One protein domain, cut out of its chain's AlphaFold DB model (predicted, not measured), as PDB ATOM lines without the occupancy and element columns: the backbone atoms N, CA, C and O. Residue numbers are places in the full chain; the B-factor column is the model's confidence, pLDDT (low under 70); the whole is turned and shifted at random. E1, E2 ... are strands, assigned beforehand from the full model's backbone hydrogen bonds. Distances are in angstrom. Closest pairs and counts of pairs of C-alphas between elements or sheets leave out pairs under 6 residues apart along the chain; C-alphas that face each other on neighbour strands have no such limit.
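This is residues 216 to 328 of the 360 residues of an uncharacterized protein of Candidatus Melainabacteria bacterium (UniProt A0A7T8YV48). Look first for one open, twisted sheet: seven strands, E1 to E7, lie side by side in the order in which they come along the chain, each turning back beside the one before. A long loop, residues 236 to 250, joins E2 to E3 far from the middle of the domain, and a tail without named elements, residues 312 to 328, follows the edge strand E7. You have 113 printed residues with seven named strands and no named helix; the class is all strand, and the sheet, E1 - E2 - E3 - E4 - E5 - E6 - E7, is antiparallel throughout. The whole is loose, with a radius of gyration of the C-alphas of 16.6 A, and elongated, spanning 55 by 30 by 28 A.

Find C-alpha 216 at (11.009, 11.566, -38.475); from there E1 runs through residues 216 to 223. E2, residues 227 to 235, covers 25.4 A from first to last C-alpha. E3, residues 251 to 261, is the longest strand by residues; it covers 25.1 A and bends by 67 degrees at residue 258. Next come E4, residues 264 to 272, and E5, residues 275 to 284, which covers 28.2 A. E6 is residues 290 to 297. E7, residues 304 to 311, ends at C-alpha 311, (12.540, 33.228, -20.128).

The seven strands form a meander, each the antiparallel neighbour of the one before, and each successive pair is a hairpin. Start at the edge strand E1: N 219 and O 231 of E2 are 2.8 A apart, within hydrogen-bond range. Between E2 and E3, look at N 232 and O 255, 2.8 A. Between E3 and E4, N 256 and O 269 are 2.8 A apart. E4 and E5 have N 268 and O 280 at 2.8 A, E5 and E6 have N 295 and O 279 at 2.8 A, and E6 and the other edge strand, E7, have N 294 and O 308 at 2.8 A. From edge to edge the strands' lines turn by 96 degrees. E1 and E7 are apart.

The C-alphas of Ala 243 and Thr 287 are the two farthest apart, 54.6 A. The printed part has no cut. The link from E2 to E3 is long, with 15 residues; the link from E6 to E7 is short, and the other links are tight. The mean pLDDT of the printed part is 85.7; look for values under 70 at residues 238 to 244 and 324 to 328.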
ATOM      1  N   SER A 216       9.648  11.392 -38.958       90.62
ATOM      2  CA  SER A 216      11.009  11.566 -38.475       90.62
ATOM      3  C   SER A 216      11.632  10.258 -38.019       90.62
ATOM      4  O   SER A 216      10.941   9.284 -37.726       90.62
ATOM      5  N   MET A 217      12.953  10.269 -37.926       94.00
ATOM      6  CA  MET A 217      13.747   9.289 -37.211       94.00
ATOM      7  C   MET A 217      14.487  10.013 -36.087       94.00
ATOM      8  O   MET A 217      15.195  10.991 -36.324       94.00
ATOM      9  N   ILE A 218      14.321   9.539 -34.859       95.56
ATOM     10  CA  ILE A 218      15.061  10.026 -33.693       95.56
ATOM     11  C   ILE A 218      16.149   9.004 -33.399       95.56
ATOM     12  O   ILE A 218      15.833   7.837 -33.197       95.56
ATOM     13  N   VAL A 219      17.404   9.430 -33.370       96.62
ATOM     14  CA  VAL A 219      18.565   8.582 -33.089       96.62
ATOM     15  C   VAL A 219      19.168   9.006 -31.760       96.62
ATOM     16  O   VAL A 219      19.477  10.180 -31.576       96.62
ATOM     17  N   THR A 220      19.353   8.057 -30.850       96.12
ATOM     18  CA  THR A 220      20.128   8.236 -29.622       96.12
ATOM     19  C   THR A 220      21.391   7.395 -29.729       96.12
ATOM     20  O   THR A 220      21.308   6.184 -29.935       96.12
ATOM     21  N   VAL A 221      22.545   8.039 -29.607       94.00
ATOM     22  CA  VAL A 221      23.866   7.438 -29.816       94.00
ATOM     23  C   VAL A 221      24.863   8.041 -28.832       94.00
ATOM     24  O   VAL A 221      24.775   9.225 -28.515       94.00
ATOM     25  N   GLU A 222      25.815   7.244 -28.357       90.56
ATOM     26  CA  GLU A 222      26.962   7.742 -27.600       90.56
ATOM     27  C   GLU A 222      28.136   7.971 -28.560       90.56
ATOM     28  O   GLU A 222      28.619   7.039 -29.202       90.56
ATOM     29  N   LEU A 223      28.579   9.223 -28.701       86.88
ATOM     30  CA  LEU A 223      29.682   9.582 -29.592       86.88
ATOM     31  C   LEU A 223      30.991   9.760 -28.802       86.88
ATOM     32  O   LEU A 223      30.999  10.478 -27.793       86.88
ATOM     33  N   PRO A 224      32.121   9.188 -29.267       83.31
ATOM     34  CA  PRO A 224      33.418   9.352 -28.617       83.31
ATOM     35  C   PRO A 224      33.790  10.826 -28.411       83.31
ATOM     36  O   PRO A 224      33.774  11.620 -29.349       83.31
ATOM     37  N   GLY A 225      34.126  11.198 -27.173       83.19
ATOM     38  CA  GLY A 225      34.530  12.563 -26.811       83.19
ATOM     39  C   GLY A 225      33.397  13.595 -26.731       83.19
ATOM     40  O   GLY A 225      33.662  14.738 -26.369       83.19
ATOM     41  N   ILE A 226      32.152  13.211 -27.036       85.25
ATOM     42  CA  ILE A 226      30.968  14.083 -26.955       85.25
ATOM     43  C   ILE A 226      29.988  13.568 -25.892       85.25
ATOM     44  O   ILE A 226      29.424  14.363 -25.143       85.25
ATOM     45  N   GLY A 227      29.812  12.248 -25.792       86.56
ATOM     46  CA  GLY A 227      28.848  11.608 -24.897       86.56
ATOM     47  C   GLY A 227      27.519  11.312 -25.593       86.56
ATOM     48  O   GLY A 227      27.479  11.085 -26.802       86.56
ATOM     49  N   ASN A 228      26.428  11.289 -24.824       90.00
ATOM     50  CA  ASN A 228      25.098  10.979 -25.345       90.00
ATOM     51  C   ASN A 228      24.566  12.111 -26.226       90.00
ATOM     52  O   ASN A 228      24.456  13.262 -25.804       90.00
ATOM     53  N   VAL A 229      24.192  11.752 -27.448       93.31
ATOM     54  CA  VAL A 229      23.677  12.662 -28.461       93.31
ATOM     55  C   VAL A 229      22.319  12.173 -28.928       93.31
ATOM     56  O   VAL A 229      22.124  10.987 -29.211       93.31
ATOM     57  N   ARG A 230      21.379  13.109 -29.058       96.06
ATOM     58  CA  ARG A 230      20.076  12.859 -29.670       96.06
ATOM     59  C   ARG A 230      19.963  13.620 -30.982       96.06
ATOM     60  O   ARG A 230      19.877  14.842 -30.993       96.06
ATOM     61  N   GLN A 231      19.924  12.904 -32.094       96.06
ATOM     62  CA  GLN A 231      19.727  13.478 -33.421       96.06
ATOM     63  C   GLN A 231      18.273  13.280 -33.854       96.06
ATOM     64  O   GLN A 231      17.731  12.182 -33.753       96.06
ATOM     65  N   THR A 232      17.642  14.323 -34.380       96.38
ATOM     66  CA  THR A 232      16.329  14.225 -35.022       96.38
ATOM     67  C   THR A 232      16.478  14.481 -36.506       96.38
ATOM     68  O   THR A 232      16.915  15.553 -36.928       96.38
ATOM     69  N   TRP A 233      16.069  13.495 -37.292       95.00
ATOM     70  CA  TRP A 233      16.117  13.513 -38.740       95.00
ATOM     71  C   TRP A 233      14.696  13.582 -39.295       95.00
ATOM     72  O   TRP A 233      13.877  12.697 -39.043       95.00
ATOM     73  N   GLY A 234      14.380  14.651 -40.016       92.00
ATOM     74  CA  GLY A 234      13.089  14.859 -40.657       92.00
ATOM     75  C   GLY A 234      13.001  14.094 -41.972       92.00
ATOM     76  O   GLY A 234      13.961  14.045 -42.738       92.00
ATOM     77  N   MET A 235      11.847  13.489 -42.239       87.75
ATOM     78  CA  MET A 235      11.595  12.792 -43.496       87.75
ATOM     79  C   MET A 235      11.445  13.805 -44.639       87.75
ATOM     80  O   MET A 235      10.602  14.697 -44.567       87.75
ATOM     81  N   VAL A 236      12.256  13.659 -45.687       85.31
ATOM     82  CA  VAL A 236      12.325  14.616 -46.810       85.31
ATOM     83  C   VAL A 236      11.301  14.296 -47.897       85.31
ATOM     84  O   VAL A 236      10.831  15.187 -48.599       85.31
ATOM     85  N   LEU A 237      10.920  13.022 -48.027       72.56
ATOM     86  CA  LEU A 237       9.922  12.573 -48.993       72.56
ATOM     87  C   LEU A 237       8.595  12.262 -48.293       72.56
ATOM     88  O   LEU A 237       8.449  11.201 -47.679       72.56
ATOM     89  N   PRO A 238       7.586  13.141 -48.410       58.09
ATOM     90  CA  PRO A 238       6.235  12.782 -48.040       58.09
ATOM     91  C   PRO A 238       5.702  11.836 -49.130       58.09
ATOM     92  O   PRO A 238       5.459  12.248 -50.257       58.09
ATOM     93  N   HIS A 239       5.513  10.558 -48.792       53.97
ATOM     94  CA  HIS A 239       4.670   9.613 -49.551       53.97
ATOM     95  C   HIS A 239       5.242   8.925 -50.814       53.97
ATOM     96  O   HIS A 239       4.513   8.769 -51.792       53.97
ATOM     97  N   LYS A 240       6.480   8.404 -50.808       46.59
ATOM     98  CA  LYS A 240       6.895   7.379 -51.801       46.59
ATOM     99  C   LYS A 240       7.019   5.971 -51.197       46.59
ATOM    100  O   LYS A 240       7.155   5.831 -49.986       46.59
ATOM    101  N   ALA A 241       6.875   4.979 -52.086       51.78
ATOM    102  CA  ALA A 241       6.630   3.542 -51.901       51.78
ATOM    103  C   ALA A 241       7.049   2.918 -50.553       51.78
ATOM    104  O   ALA A 241       8.189   3.032 -50.107       51.78
ATOM    105  N   GLU A 242       6.106   2.181 -49.963       58.78
ATOM    106  CA  GLU A 242       6.153   1.600 -48.614       58.78
ATOM    107  C   GLU A 242       7.441   0.832 -48.289       58.78
ATOM    108  O   GLU A 242       7.943   0.937 -47.173       58.78
ATOM    109  N   ALA A 243       8.020   0.118 -49.258       54.28
ATOM    110  CA  ALA A 243       9.158  -0.766 -49.013       54.28
ATOM    111  C   ALA A 243      10.490  -0.041 -48.730       54.28
ATOM    112  O   ALA A 243      11.370  -0.625 -48.109       54.28
ATOM    113  N   GLN A 244      10.662   1.216 -49.160       68.69
ATOM    114  CA  GLN A 244      11.943   1.937 -49.029       68.69
ATOM    115  C   GLN A 244      11.876   3.125 -48.072       68.69
ATOM    116  O   GLN A 244      12.838   3.877 -47.948       68.69
ATOM    117  N   ARG A 245      10.758   3.313 -47.366       76.56
ATOM    118  CA  ARG A 245      10.513   4.539 -46.600       76.56
ATOM    119  C   ARG A 245      11.534   4.789 -45.493       76.56
ATOM    120  O   ARG A 245      11.916   5.935 -45.278       76.56
ATOM    121  N   LEU A 246      11.973   3.738 -44.807       85.00
ATOM    122  CA  LEU A 246      12.885   3.850 -43.665       85.00
ATOM    123  C   LEU A 246      14.366   3.848 -44.060       85.00
ATOM    124  O   LEU A 246      15.221   3.806 -43.180       85.00
ATOM    125  N   VAL A 247      14.676   3.898 -45.358       86.38
ATOM    126  CA  VAL A 247      16.051   3.990 -45.862       86.38
ATOM    127  C   VAL A 247      16.657   5.352 -45.516       86.38
ATOM    128  O   VAL A 247      15.967   6.373 -45.531       86.38
ATOM    129  N   LYS A 248      17.964   5.340 -45.233       88.06
ATOM    130  CA  LYS A 248      18.806   6.479 -44.843       88.06
ATOM    131  C   LYS A 248      18.521   7.763 -45.632       88.06
ATOM    132  O   LYS A 248      18.295   8.818 -45.048       88.06
ATOM    133  N   ASP A 249      18.471   7.640 -46.955       86.81
ATOM    134  CA  ASP A 249      18.400   8.764 -47.896       86.81
ATOM    135  C   ASP A 249      17.070   9.528 -47.853       86.81
ATOM    136  O   ASP A 249      16.965  10.639 -48.368       86.81
ATOM    137  N   ASN A 250      16.047   8.972 -47.199       88.00
ATOM    138  CA  ASN A 250      14.759   9.643 -47.032       88.00
ATOM    139  C   ASN A 250      14.732  10.615 -45.851       88.00
ATOM    140  O   ASN A 250      13.674  11.184 -45.561       88.00
ATOM    141  N   PHE A 251      15.857  10.804 -45.165       90.12
ATOM    142  CA  PHE A 251      15.953  11.611 -43.962       90.12
ATOM    143  C   PHE A 251      17.023  12.696 -44.098       90.12
ATOM    144  O   PHE A 251      18.147  12.442 -44.519       90.12
ATOM    145  N   ALA A 252      16.686  13.909 -43.665       92.38
ATOM    146  CA  ALA A 252      17.621  15.018 -43.528       92.38
ATOM    147  C   ALA A 252      17.702  15.444 -42.065       92.38
ATOM    148  O   ALA A 252      16.697  15.457 -41.347       92.38
ATOM    149  N   LEU A 253      18.901  15.797 -41.606       94.94
ATOM    150  CA  LEU A 253      19.101  16.214 -40.224       94.94
ATOM    151  C   LEU A 253      18.312  17.495 -39.963       94.94
ATOM    152  O   LEU A 253      18.471  18.478 -40.680       94.94
ATOM    153  N   SER A 254      17.467  17.480 -38.936       95.19
ATOM    154  CA  SER A 254      16.717  18.658 -38.503       95.19
ATOM    155  C   SER A 254      17.407  19.330 -37.327       95.19
ATOM    156  O   SER A 254      17.648  20.530 -37.357       95.19
ATOM    157  N   PHE A 255      17.752  18.571 -36.289       95.81
ATOM    158  CA  PHE A 255      18.491  19.114 -35.152       95.81
ATOM    159  C   PHE A 255      19.203  18.028 -34.345       95.81
ATOM    160  O   PHE A 255      18.865  16.848 -34.429       95.81
ATOM    161  N   VAL A 256      20.177  18.448 -33.543       96.25
ATOM    162  CA  VAL A 256      20.944  17.608 -32.622       96.25
ATOM    163  C   VAL A 256      20.908  18.226 -31.235       96.25
ATOM    164  O   VAL A 256      21.152  19.421 -31.109       96.25
ATOM    165  N   GLU A 257      20.617  17.428 -30.214       95.62
ATOM    166  CA  GLU A 257      20.540  17.839 -28.812       95.62
ATOM    167  C   GLU A 257      21.610  17.132 -27.978       95.62
ATOM    168  O   GLU A 257      21.880  15.944 -28.178       95.62
ATOM    169  N   LEU A 258      22.197  17.879 -27.045       93.56
ATOM    170  CA  LEU A 258      23.179  17.403 -26.078       93.56
ATOM    171  C   LEU A 258      22.833  17.944 -24.690       93.56
ATOM    172  O   LEU A 258      22.481  19.118 -24.548       93.56
ATOM    173  N   ASP A 259      23.022  17.124 -23.659       90.19
ATOM    174  CA  ASP A 259      22.800  17.547 -22.270       90.19
ATOM    175  C   ASP A 259      23.768  18.667 -21.857       90.19
ATOM    176  O   ASP A 259      23.400  19.585 -21.120       90.19
ATOM    177  N   SER A 260      25.005  18.632 -22.365       87.25
ATOM    178  CA  SER A 260      25.973  19.714 -22.193       87.25
ATOM    179  C   SER A 260      27.003  19.773 -23.322       87.25
ATOM    180  O   SER A 260      27.288  18.764 -23.963       87.25
ATOM    181  N   TYR A 261      27.559  20.961 -23.569       86.12
ATOM    182  CA  TYR A 261      28.646  21.181 -24.523       86.12
ATOM    183  C   TYR A 261      29.397  22.482 -24.200       86.12
ATOM    184  O   TYR A 261      28.770  23.527 -24.046       86.12
ATOM    185  N   ASN A 262      30.732  22.434 -24.097       82.19
ATOM    186  CA  ASN A 262      31.589  23.586 -23.759       82.19
ATOM    187  C   ASN A 262      31.107  24.393 -22.530       82.19
ATOM    188  O   ASN A 262      31.079  25.619 -22.557       82.19
ATOM    189  N   GLY A 263      30.685  23.706 -21.463       82.75
ATOM    190  CA  GLY A 263      30.170  24.333 -20.235       82.75
ATOM    191  C   GLY A 263      28.702  24.778 -20.297       82.75
ATOM    192  O   GLY A 263      28.098  25.015 -19.255       82.75
ATOM    193  N   LEU A 264      28.097  24.812 -21.487       86.81
ATOM    194  CA  LEU A 264      26.682  25.128 -21.682       86.81
ATOM    195  C   LEU A 264      25.810  23.890 -21.459       86.81
ATOM    196  O   LEU A 264      26.244  22.766 -21.716       86.81
ATOM    197  N   LYS A 265      24.564  24.095 -21.019       89.38
ATOM    198  CA  LYS A 265      23.589  23.024 -20.755       89.38
ATOM    199  C   LYS A 265      22.486  23.001 -21.809       89.38
ATOM    200  O   LYS A 265      22.135  24.051 -22.349       89.38
ATOM    201  N   ASN A 266      21.905  21.825 -22.047       90.38
ATOM    202  CA  ASN A 266      20.744  21.610 -22.921       90.38
ATOM    203  C   ASN A 266      20.914  22.287 -24.288       90.38
ATOM    204  O   ASN A 266      20.138  23.157 -24.695       90.38
ATOM    205  N   VAL A 267      22.002  21.915 -24.954       92.56
ATOM    206  CA  VAL A 267      22.452  22.519 -26.200       92.56
ATOM    207  C   VAL A 267      21.724  21.883 -27.376       92.56
ATOM    208  O   VAL A 267      21.593  20.662 -27.438       92.56
ATOM    209  N   ARG A 268      21.279  22.696 -28.339       95.56
ATOM    210  CA  ARG A 268      20.689  22.220 -29.594       95.56
ATOM    211  C   ARG A 268      21.303  22.914 -30.806       95.56
ATOM    212  O   ARG A 268      21.319  24.137 -30.893       95.56
ATOM    213  N   PHE A 269      21.737  22.116 -31.771       95.38
ATOM    214  CA  PHE A 269      22.171  22.547 -33.098       95.38
ATOM    215  C   PHE A 269      21.043  22.285 -34.098       95.38
ATOM    216  O   PHE A 269      20.630  21.137 -34.237       95.38
ATOM    217  N   THR A 270      20.548  23.306 -34.793       95.94
ATOM    218  CA  THR A 270      19.479  23.170 -35.798       95.94
ATOM    219  C   THR A 270      20.049  23.307 -37.200       95.94
ATOM    220  O   THR A 270      20.819  24.225 -37.480       95.94
ATOM    221  N   TYR A 271      19.628  22.410 -38.085       94.31
ATOM    222  CA  TYR A 271      20.092  22.329 -39.459       94.31
ATOM    223  C   TYR A 271      18.947  22.578 -40.436       94.31
ATOM    224  O   TYR A 271      17.803  22.176 -40.208       94.31
ATOM    225  N   LYS A 272      19.272  23.218 -41.556       90.50
ATOM    226  CA  LYS A 272      18.392  23.360 -42.711       90.50
ATOM    227  C   LYS A 272      19.207  23.100 -43.968       90.50
ATOM    228  O   LYS A 272      20.271  23.687 -44.132       90.50
ATOM    229  N   ASP A 273      18.725  22.192 -44.813       85.56
ATOM    230  CA  ASP A 273      19.380  21.819 -46.073       85.56
ATOM    231  C   ASP A 273      20.867  21.433 -45.886       85.56
ATOM    232  O   ASP A 273      21.730  21.749 -46.699       85.56
ATOM    233  N   GLY A 274      21.173  20.770 -44.763       85.69
ATOM    234  CA  GLY A 274      22.524  20.329 -44.394       85.69
ATOM    235  C   GLY A 274      23.411  21.391 -43.731       85.69
ATOM    236  O   GLY A 274      24.463  21.039 -43.197       85.69
ATOM    237  N   ALA A 275      22.995  22.658 -43.696       90.88
ATOM    238  CA  ALA A 275      23.751  23.743 -43.075       90.88
ATOM    239  C   ALA A 275      23.251  24.054 -41.656       90.88
ATOM    240  O   ALA A 275      22.052  23.988 -41.385       90.88
ATOM    241  N   LEU A 276      24.167  24.409 -40.750       93.38
ATOM    242  CA  LEU A 276      23.831  24.844 -39.393       93.38
ATOM    243  C   LEU A 276      23.232  26.256 -39.449       93.38
ATOM    244  O   LEU A 276      23.896  27.191 -39.887       93.38
ATOM    245  N   THR A 277      21.994  26.411 -38.992       94.56
ATOM    246  CA  THR A 277      21.263  27.685 -39.065       94.56
ATOM    247  C   THR A 277      20.955  28.278 -37.703       94.56
ATOM    248  O   THR A 277      20.813  29.494 -37.588       94.56
ATOM    249  N   GLU A 278      20.861  27.450 -36.660       95.00
ATOM    250  CA  GLU A 278      20.588  27.933 -35.308       95.00
ATOM    251  C   GLU A 278      21.348  27.143 -34.249       95.00
ATOM    252  O   GLU A 278      21.575  25.938 -34.376       95.00
ATOM    253  N   PHE A 279      21.684  27.834 -33.165       94.25
ATOM    254  CA  PHE A 279      22.303  27.262 -31.981       94.25
ATOM    255  C   PHE A 279      21.548  27.717 -30.737       94.25
ATOM    256  O   PHE A 279      21.329  28.910 -30.532       94.25
ATOM    257  N   TRP A 280      21.139  26.758 -29.917       94.12
ATOM    258  CA  TRP A 280      20.369  26.993 -28.709       94.12
ATOM    259  C   TRP A 280      21.123  26.448 -27.505       94.12
ATOM    260  O   TRP A 280      21.760  25.400 -27.600       94.12
ATOM    261  N   TYR A 281      21.008  27.119 -26.367       93.25
ATOM    262  CA  TYR A 281      21.517  26.624 -25.091       93.25
ATOM    263  C   TYR A 281      20.722  27.205 -23.924       93.25
ATOM    264  O   TYR A 281      20.047  28.228 -24.064       93.25
ATOM    265  N   GLN A 282      20.798  26.551 -22.769       90.81
ATOM    266  CA  GLN A 282      20.277  27.076 -21.514       90.81
ATOM    267  C   GLN A 282      21.408  27.653 -20.663       90.81
ATOM    268  O   GLN A 282      22.492  27.074 -20.563       90.81
ATOM    269  N   THR A 283      21.140  28.800 -20.049       89.00
ATOM    270  CA  THR A 283      22.035  29.484 -19.108       89.00
ATOM    271  C   THR A 283      21.200  30.188 -18.039       89.00
ATOM    272  O   THR A 283      19.973  30.082 -18.027       89.00
ATOM    273  N   THR A 284      21.853  30.895 -17.128       85.50
ATOM    274  CA  THR A 284      21.201  31.698 -16.098       85.50
ATOM    275  C   THR A 284      21.463  33.182 -16.304       85.50
ATOM    276  O   THR A 284      22.521  33.587 -16.792       85.50
ATOM    277  N   LEU A 285      20.499  33.998 -15.895       81.06
ATOM    278  CA  LEU A 285      20.700  35.426 -15.674       81.06
ATOM    279  C   LEU A 285      21.556  35.655 -14.424       81.06
ATOM    280  O   LEU A 285      21.646  34.786 -13.552       81.06
ATOM    281  N   ALA A 286      22.105  36.863 -14.280       75.56
ATOM    282  CA  ALA A 286      22.737  37.297 -13.029       75.56
ATOM    283  C   ALA A 286      21.785  37.200 -11.811       75.56
ATOM    284  O   ALA A 286      22.225  36.998 -10.682       75.56
ATOM    285  N   THR A 287      20.469  37.264 -12.044       74.50
ATOM    286  CA  THR A 287      19.403  37.068 -11.046       74.50
ATOM    287  C   THR A 287      19.150  35.597 -10.678       74.50
ATOM    288  O   THR A 287      18.252  35.317  -9.891       74.50
ATOM    289  N   SER A 288      19.938  34.651 -11.206       74.44
ATOM    290  CA  SER A 288      19.768  33.192 -11.054       74.44
ATOM    291  C   SER A 288      18.520  32.594 -11.723       74.44
ATOM    292  O   SER A 288      18.176  31.438 -11.475       74.44
ATOM    293  N   GLU A 289      17.848  33.335 -12.605       79.94
ATOM    294  CA  GLU A 289      16.731  32.814 -13.401       79.94
ATOM    295  C   GLU A 289      17.236  32.038 -14.625       79.94
ATOM    296  O   GLU A 289      18.169  32.472 -15.300       79.94
ATOM    297  N   SER A 290      16.629  30.882 -14.916       85.56
ATOM    298  CA  SER A 290      16.997  30.039 -16.063       85.56
ATOM    299  C   SER A 290      16.385  30.572 -17.356       85.56
ATOM    300  O   SER A 290      15.166  30.719 -17.468       85.56
ATOM    301  N   VAL A 291      17.229  30.791 -18.358       89.94
ATOM    302  CA  VAL A 291      16.846  31.314 -19.669       89.94
ATOM    303  C   VAL A 291      17.345  30.410 -20.784       89.94
ATOM    304  O   VAL A 291      18.346  29.703 -20.655       89.94
ATOM    305  N   GLN A 292      16.651  30.461 -21.914       91.38
ATOM    306  CA  GLN A 292      17.085  29.841 -23.153       91.38
ATOM    307  C   GLN A 292      17.588  30.918 -24.110       91.38
ATOM    308  O   GLN A 292      16.894  31.892 -24.392       91.38
ATOM    309  N   VAL A 293      18.791  30.732 -24.637       90.31
ATOM    310  CA  VAL A 293      19.371  31.610 -25.650       90.31
ATOM    311  C   VAL A 293      19.275  30.913 -26.997       90.31
ATOM    312  O   VAL A 293      19.666  29.753 -27.127       90.31
ATOM    313  N   ARG A 294      18.768  31.627 -28.002       92.69
ATOM    314  CA  ARG A 294      18.728  31.205 -29.404       92.69
ATOM    315  C   ARG A 294      19.588  32.147 -30.229       92.69
ATOM    316  O   ARG A 294      19.337  33.350 -30.266       92.69
ATOM    317  N   LEU A 295      20.567  31.587 -30.922       92.19
ATOM    318  CA  LEU A 295      21.405  32.290 -31.880       92.19
ATOM    319  C   LEU A 295      21.019  31.846 -33.288       92.19
ATOM    320  O   LEU A 295      21.010  30.650 -33.579       92.19
ATOM    321  N   THR A 296      20.721  32.808 -34.154       93.06
ATOM    322  CA  THR A 296      20.600  32.579 -35.598       93.06
ATOM    323  C   THR A 296      21.973  32.758 -36.218       93.06
ATOM    324  O   THR A 296      22.697  33.689 -35.854       93.06
ATOM    325  N   LEU A 297      22.329  31.868 -37.135       93.31
ATOM    326  CA  LEU A 297      23.652  31.801 -37.736       93.31
ATOM    327  C   LEU A 297      23.566  32.015 -39.247       93.31
ATOM    328  O   LEU A 297      22.612  31.591 -39.898       93.31
ATOM    329  N   ASP A 298      24.584  32.661 -39.802       91.69
ATOM    330  CA  ASP A 298      24.837  32.646 -41.237       91.69
ATOM    331  C   ASP A 298      25.261  31.221 -41.662       91.69
ATOM    332  O   ASP A 298      26.251  30.709 -41.132       91.69
ATOM    333  N   PRO A 299      24.557  30.562 -42.603       90.25
ATOM    334  CA  PRO A 299      24.822  29.160 -42.937       90.25
ATOM    335  C   PRO A 299      26.202  28.900 -43.559       90.25
ATOM    336  O   PRO A 299      26.698  27.777 -43.491       90.25
ATOM    337  N   ALA A 300      26.812  29.909 -44.190       89.56
ATOM    338  CA  ALA A 300      28.085  29.768 -44.892       89.56
ATOM    339  C   ALA A 300      29.283  29.945 -43.948       89.56
ATOM    340  O   ALA A 300      30.311  29.288 -44.100       89.56
ATOM    341  N   THR A 301      29.152  30.840 -42.970       89.06
ATOM    342  CA  THR A 301      30.255  31.266 -42.097       89.06
ATOM    343  C   THR A 301      30.102  30.804 -40.648       89.06
ATOM    344  O   THR A 301      31.088  30.761 -39.910       89.06
ATOM    345  N   GLY A 302      28.881  30.466 -40.221       88.00
ATOM    346  CA  GLY A 302      28.534  30.196 -38.825       88.00
ATOM    347  C   GLY A 302      28.525  31.449 -37.943       88.00
ATOM    348  O   GLY A 302      28.481  31.327 -36.718       88.00
ATOM    349  N   ALA A 303      28.616  32.649 -38.528       89.69
ATOM    350  CA  ALA A 303      28.594  33.905 -37.788       89.69
ATOM    351  C   ALA A 303      27.208  34.159 -37.182       89.69
ATOM    352  O   ALA A 303      26.190  33.958 -37.842       89.69
ATOM    353  N   VAL A 304      27.162  34.629 -35.934       89.75
ATOM    354  CA  VAL A 304      25.898  34.990 -35.276       89.75
ATOM    355  C   VAL A 304      25.302  36.230 -35.944       89.75
ATOM    356  O   VAL A 304      25.905  37.301 -35.926       89.75
ATOM    357  N   THR A 305      24.104  36.088 -36.507       90.06
ATOM    358  CA  THR A 305      23.361  37.167 -37.182       90.06
ATOM    359  C   THR A 305      22.309  37.799 -36.279       90.06
ATOM    360  O   THR A 305      22.014  38.984 -36.402       90.06
ATOM    361  N   SER A 306      21.747  37.029 -35.345       88.69
ATOM    362  CA  SER A 306      20.815  37.545 -34.342       88.69
ATOM    363  C   SER A 306      20.833  36.694 -33.077       88.69
ATOM    364  O   SER A 306      21.090  35.492 -33.142       88.69
ATOM    365  N   LYS A 307      20.496  37.310 -31.944       90.50
ATOM    366  CA  LYS A 307      20.367  36.663 -30.637       90.50
ATOM    367  C   LYS A 307      18.981  36.949 -30.072       90.50
ATOM    368  O   LYS A 307      18.558  38.099 -30.054       90.50
ATOM    369  N   LYS A 308      18.325  35.911 -29.562       90.56
ATOM    370  CA  LYS A 308      17.092  36.001 -28.776       90.56
ATOM    371  C   LYS A 308      17.278  35.310 -27.437       90.56
ATOM    372  O   LYS A 308      17.929  34.266 -27.372       90.56
ATOM    373  N   VAL A 309      16.700  35.874 -26.384       90.56
ATOM    374  CA  VAL A 309      16.717  35.287 -25.041       90.56
ATOM    375  C   VAL A 309      15.284  35.118 -24.580       90.56
ATOM    376  O   VAL A 309      14.508  36.065 -24.625       90.56
ATOM    377  N   VAL A 310      14.932  33.907 -24.170       89.62
ATOM    378  CA  VAL A 310      13.580  33.538 -23.761       89.62
ATOM    379  C   VAL A 310      13.615  33.082 -22.313       89.62
ATOM    380  O   VAL A 310      14.383  32.189 -21.948       89.62
ATOM    381  N   ASP A 311      12.765  33.684 -21.491       86.50
ATOM    382  CA  ASP A 311      12.540  33.228 -20.128       86.50
ATOM    383  C   ASP A 311      11.802  31.884 -20.143       86.50
ATOM    384  O   ASP A 311      10.734  31.742 -20.743       86.50
ATOM    385  N   MET A 312      12.360  30.872 -19.479       84.44
ATOM    386  CA  MET A 312      11.798  29.521 -19.544       84.44
ATOM    387  C   MET A 312      10.475  29.368 -18.790       84.44
ATOM    388  O   MET A 312       9.687  28.476 -19.115       84.44
ATOM    389  N   LYS A 313      10.214  30.212 -17.790       84.94
ATOM    390  CA  LYS A 313       9.019  30.121 -16.944       84.94
ATOM    391  C   LYS A 313       7.807  30.768 -17.611       84.94
ATOM    392  O   LYS A 313       6.701  30.245 -17.535       84.94
ATOM    393  N   THR A 314       8.020  31.907 -18.251       86.56
ATOM    394  CA  THR A 314       6.989  32.760 -18.848       86.56
ATOM    395  C   THR A 314       6.906  32.618 -20.362       86.56
ATOM    396  O   THR A 314       5.917  33.058 -20.945       86.56
ATOM    397  N   GLN A 315       7.914  32.004 -20.996       84.75
ATOM    398  CA  GLN A 315       8.045  31.859 -22.450       84.75
ATOM    399  C   GLN A 315       8.067  33.207 -23.195       84.75
ATOM    400  O   GLN A 315       7.751  33.276 -24.382       84.75
ATOM    401  N   LYS A 316       8.429  34.294 -22.500       87.88
ATOM    402  CA  LYS A 316       8.537  35.641 -23.072       87.88
ATOM    403  C   LYS A 316       9.972  35.951 -23.482       87.88
ATOM    404  O   LYS A 316      10.921  35.526 -22.825       87.88
ATOM    405  N   GLU A 317      10.111  36.705 -24.568       89.25
ATOM    406  CA  GLU A 317      11.397  37.248 -25.011       89.25
ATOM    407  C   GLU A 317      11.839  38.364 -24.048       89.25
ATOM    408  O   GLU A 317      11.028  39.204 -23.655       89.25
ATOM    409  N   LEU A 318      13.107  38.336 -23.636       85.94
ATOM    410  CA  LEU A 318      13.721  39.328 -22.757       85.94
ATOM    411  C   LEU A 318      14.548  40.313 -23.586       85.94
ATOM    412  O   LEU A 318      15.396  39.905 -24.383       85.94
ATOM    413  N   GLU A 319      14.345  41.609 -23.357       83.88
ATOM    414  CA  GLU A 319      15.137  42.665 -23.985       83.88
ATOM    415  C   GLU A 319      16.403  42.944 -23.164       83.88
ATOM    416  O   GLU A 319      16.328  43.224 -21.971       83.88
ATOM    417  N   ASN A 320      17.572  42.858 -23.807       75.94
ATOM    418  CA  ASN A 320      18.895  43.156 -23.231       75.94
ATOM    419  C   ASN A 320      19.198  42.526 -21.849       75.94
ATOM    420  O   ASN A 320      19.623  43.239 -20.941       75.94
ATOM    421  N   PRO A 321      19.019  41.206 -21.656       79.44
ATOM    422  CA  PRO A 321      19.313  40.577 -20.373       79.44
ATOM    423  C   PRO A 321      20.822  40.418 -20.128       79.44
ATOM    424  O   PRO A 321      21.568  40.024 -21.033       79.44
ATOM    425  N   ASP A 322      21.238  40.623 -18.878       77.50
ATOM    426  CA  ASP A 322      22.592  40.326 -18.401       77.50
ATOM    427  C   ASP A 322      22.776  38.810 -18.216       77.50
ATOM    428  O   ASP A 322      22.243  38.195 -17.284       77.50
ATOM    429  N   LEU A 323      23.521  38.199 -19.141       76.62
ATOM    430  CA  LEU A 323      23.784  36.757 -19.181       76.62
ATOM    431  C   LEU A 323      25.111  36.404 -18.502       76.62
ATOM    432  O   LEU A 323      26.101  37.109 -18.688       76.62
ATOM    433  N   VAL A 324      25.144  35.267 -17.802       66.75
ATOM    434  CA  VAL A 324      26.369  34.741 -17.173       66.75
ATOM    435  C   VAL A 324      27.339  34.157 -18.210       66.75
ATOM    436  O   VAL A 324      28.537  34.393 -18.109       66.75
ATOM    437  N   ASP A 325      26.822  33.483 -19.247       64.69
ATOM    438  CA  ASP A 325      27.616  32.904 -20.340       64.69
ATOM    439  C   ASP A 325      27.086  33.339 -21.717       64.69
ATOM    440  O   ASP A 325      25.907  33.150 -22.055       64.69
ATOM    441  N   VAL A 326      27.967  33.889 -22.557       61.59
ATOM    442  CA  VAL A 326      27.633  34.290 -23.932       61.59
ATOM    443  C   VAL A 326      28.602  33.636 -24.902       61.59
ATOM    444  O   VAL A 326      29.780  33.994 -24.941       61.59
ATOM    445  N   SER A 327      28.111  32.714 -25.734       62.50
ATOM    446  CA  SER A 327      28.902  32.313 -26.895       62.50
ATOM    447  C   SER A 327      28.928  33.480 -27.888       62.50
ATOM    448  O   SER A 327      27.894  34.015 -28.291       62.50
ATOM    449  N   THR A 328      30.131  33.940 -28.221       63.19
ATOM    450  CA  THR A 328      30.366  35.025 -29.181       63.19
ATOM    451  C   THR A 328      31.202  34.507 -30.348       63.19
ATOM    452  O   THR A 328      31.944  33.534 -30.212       63.19
TER     453      THR A 328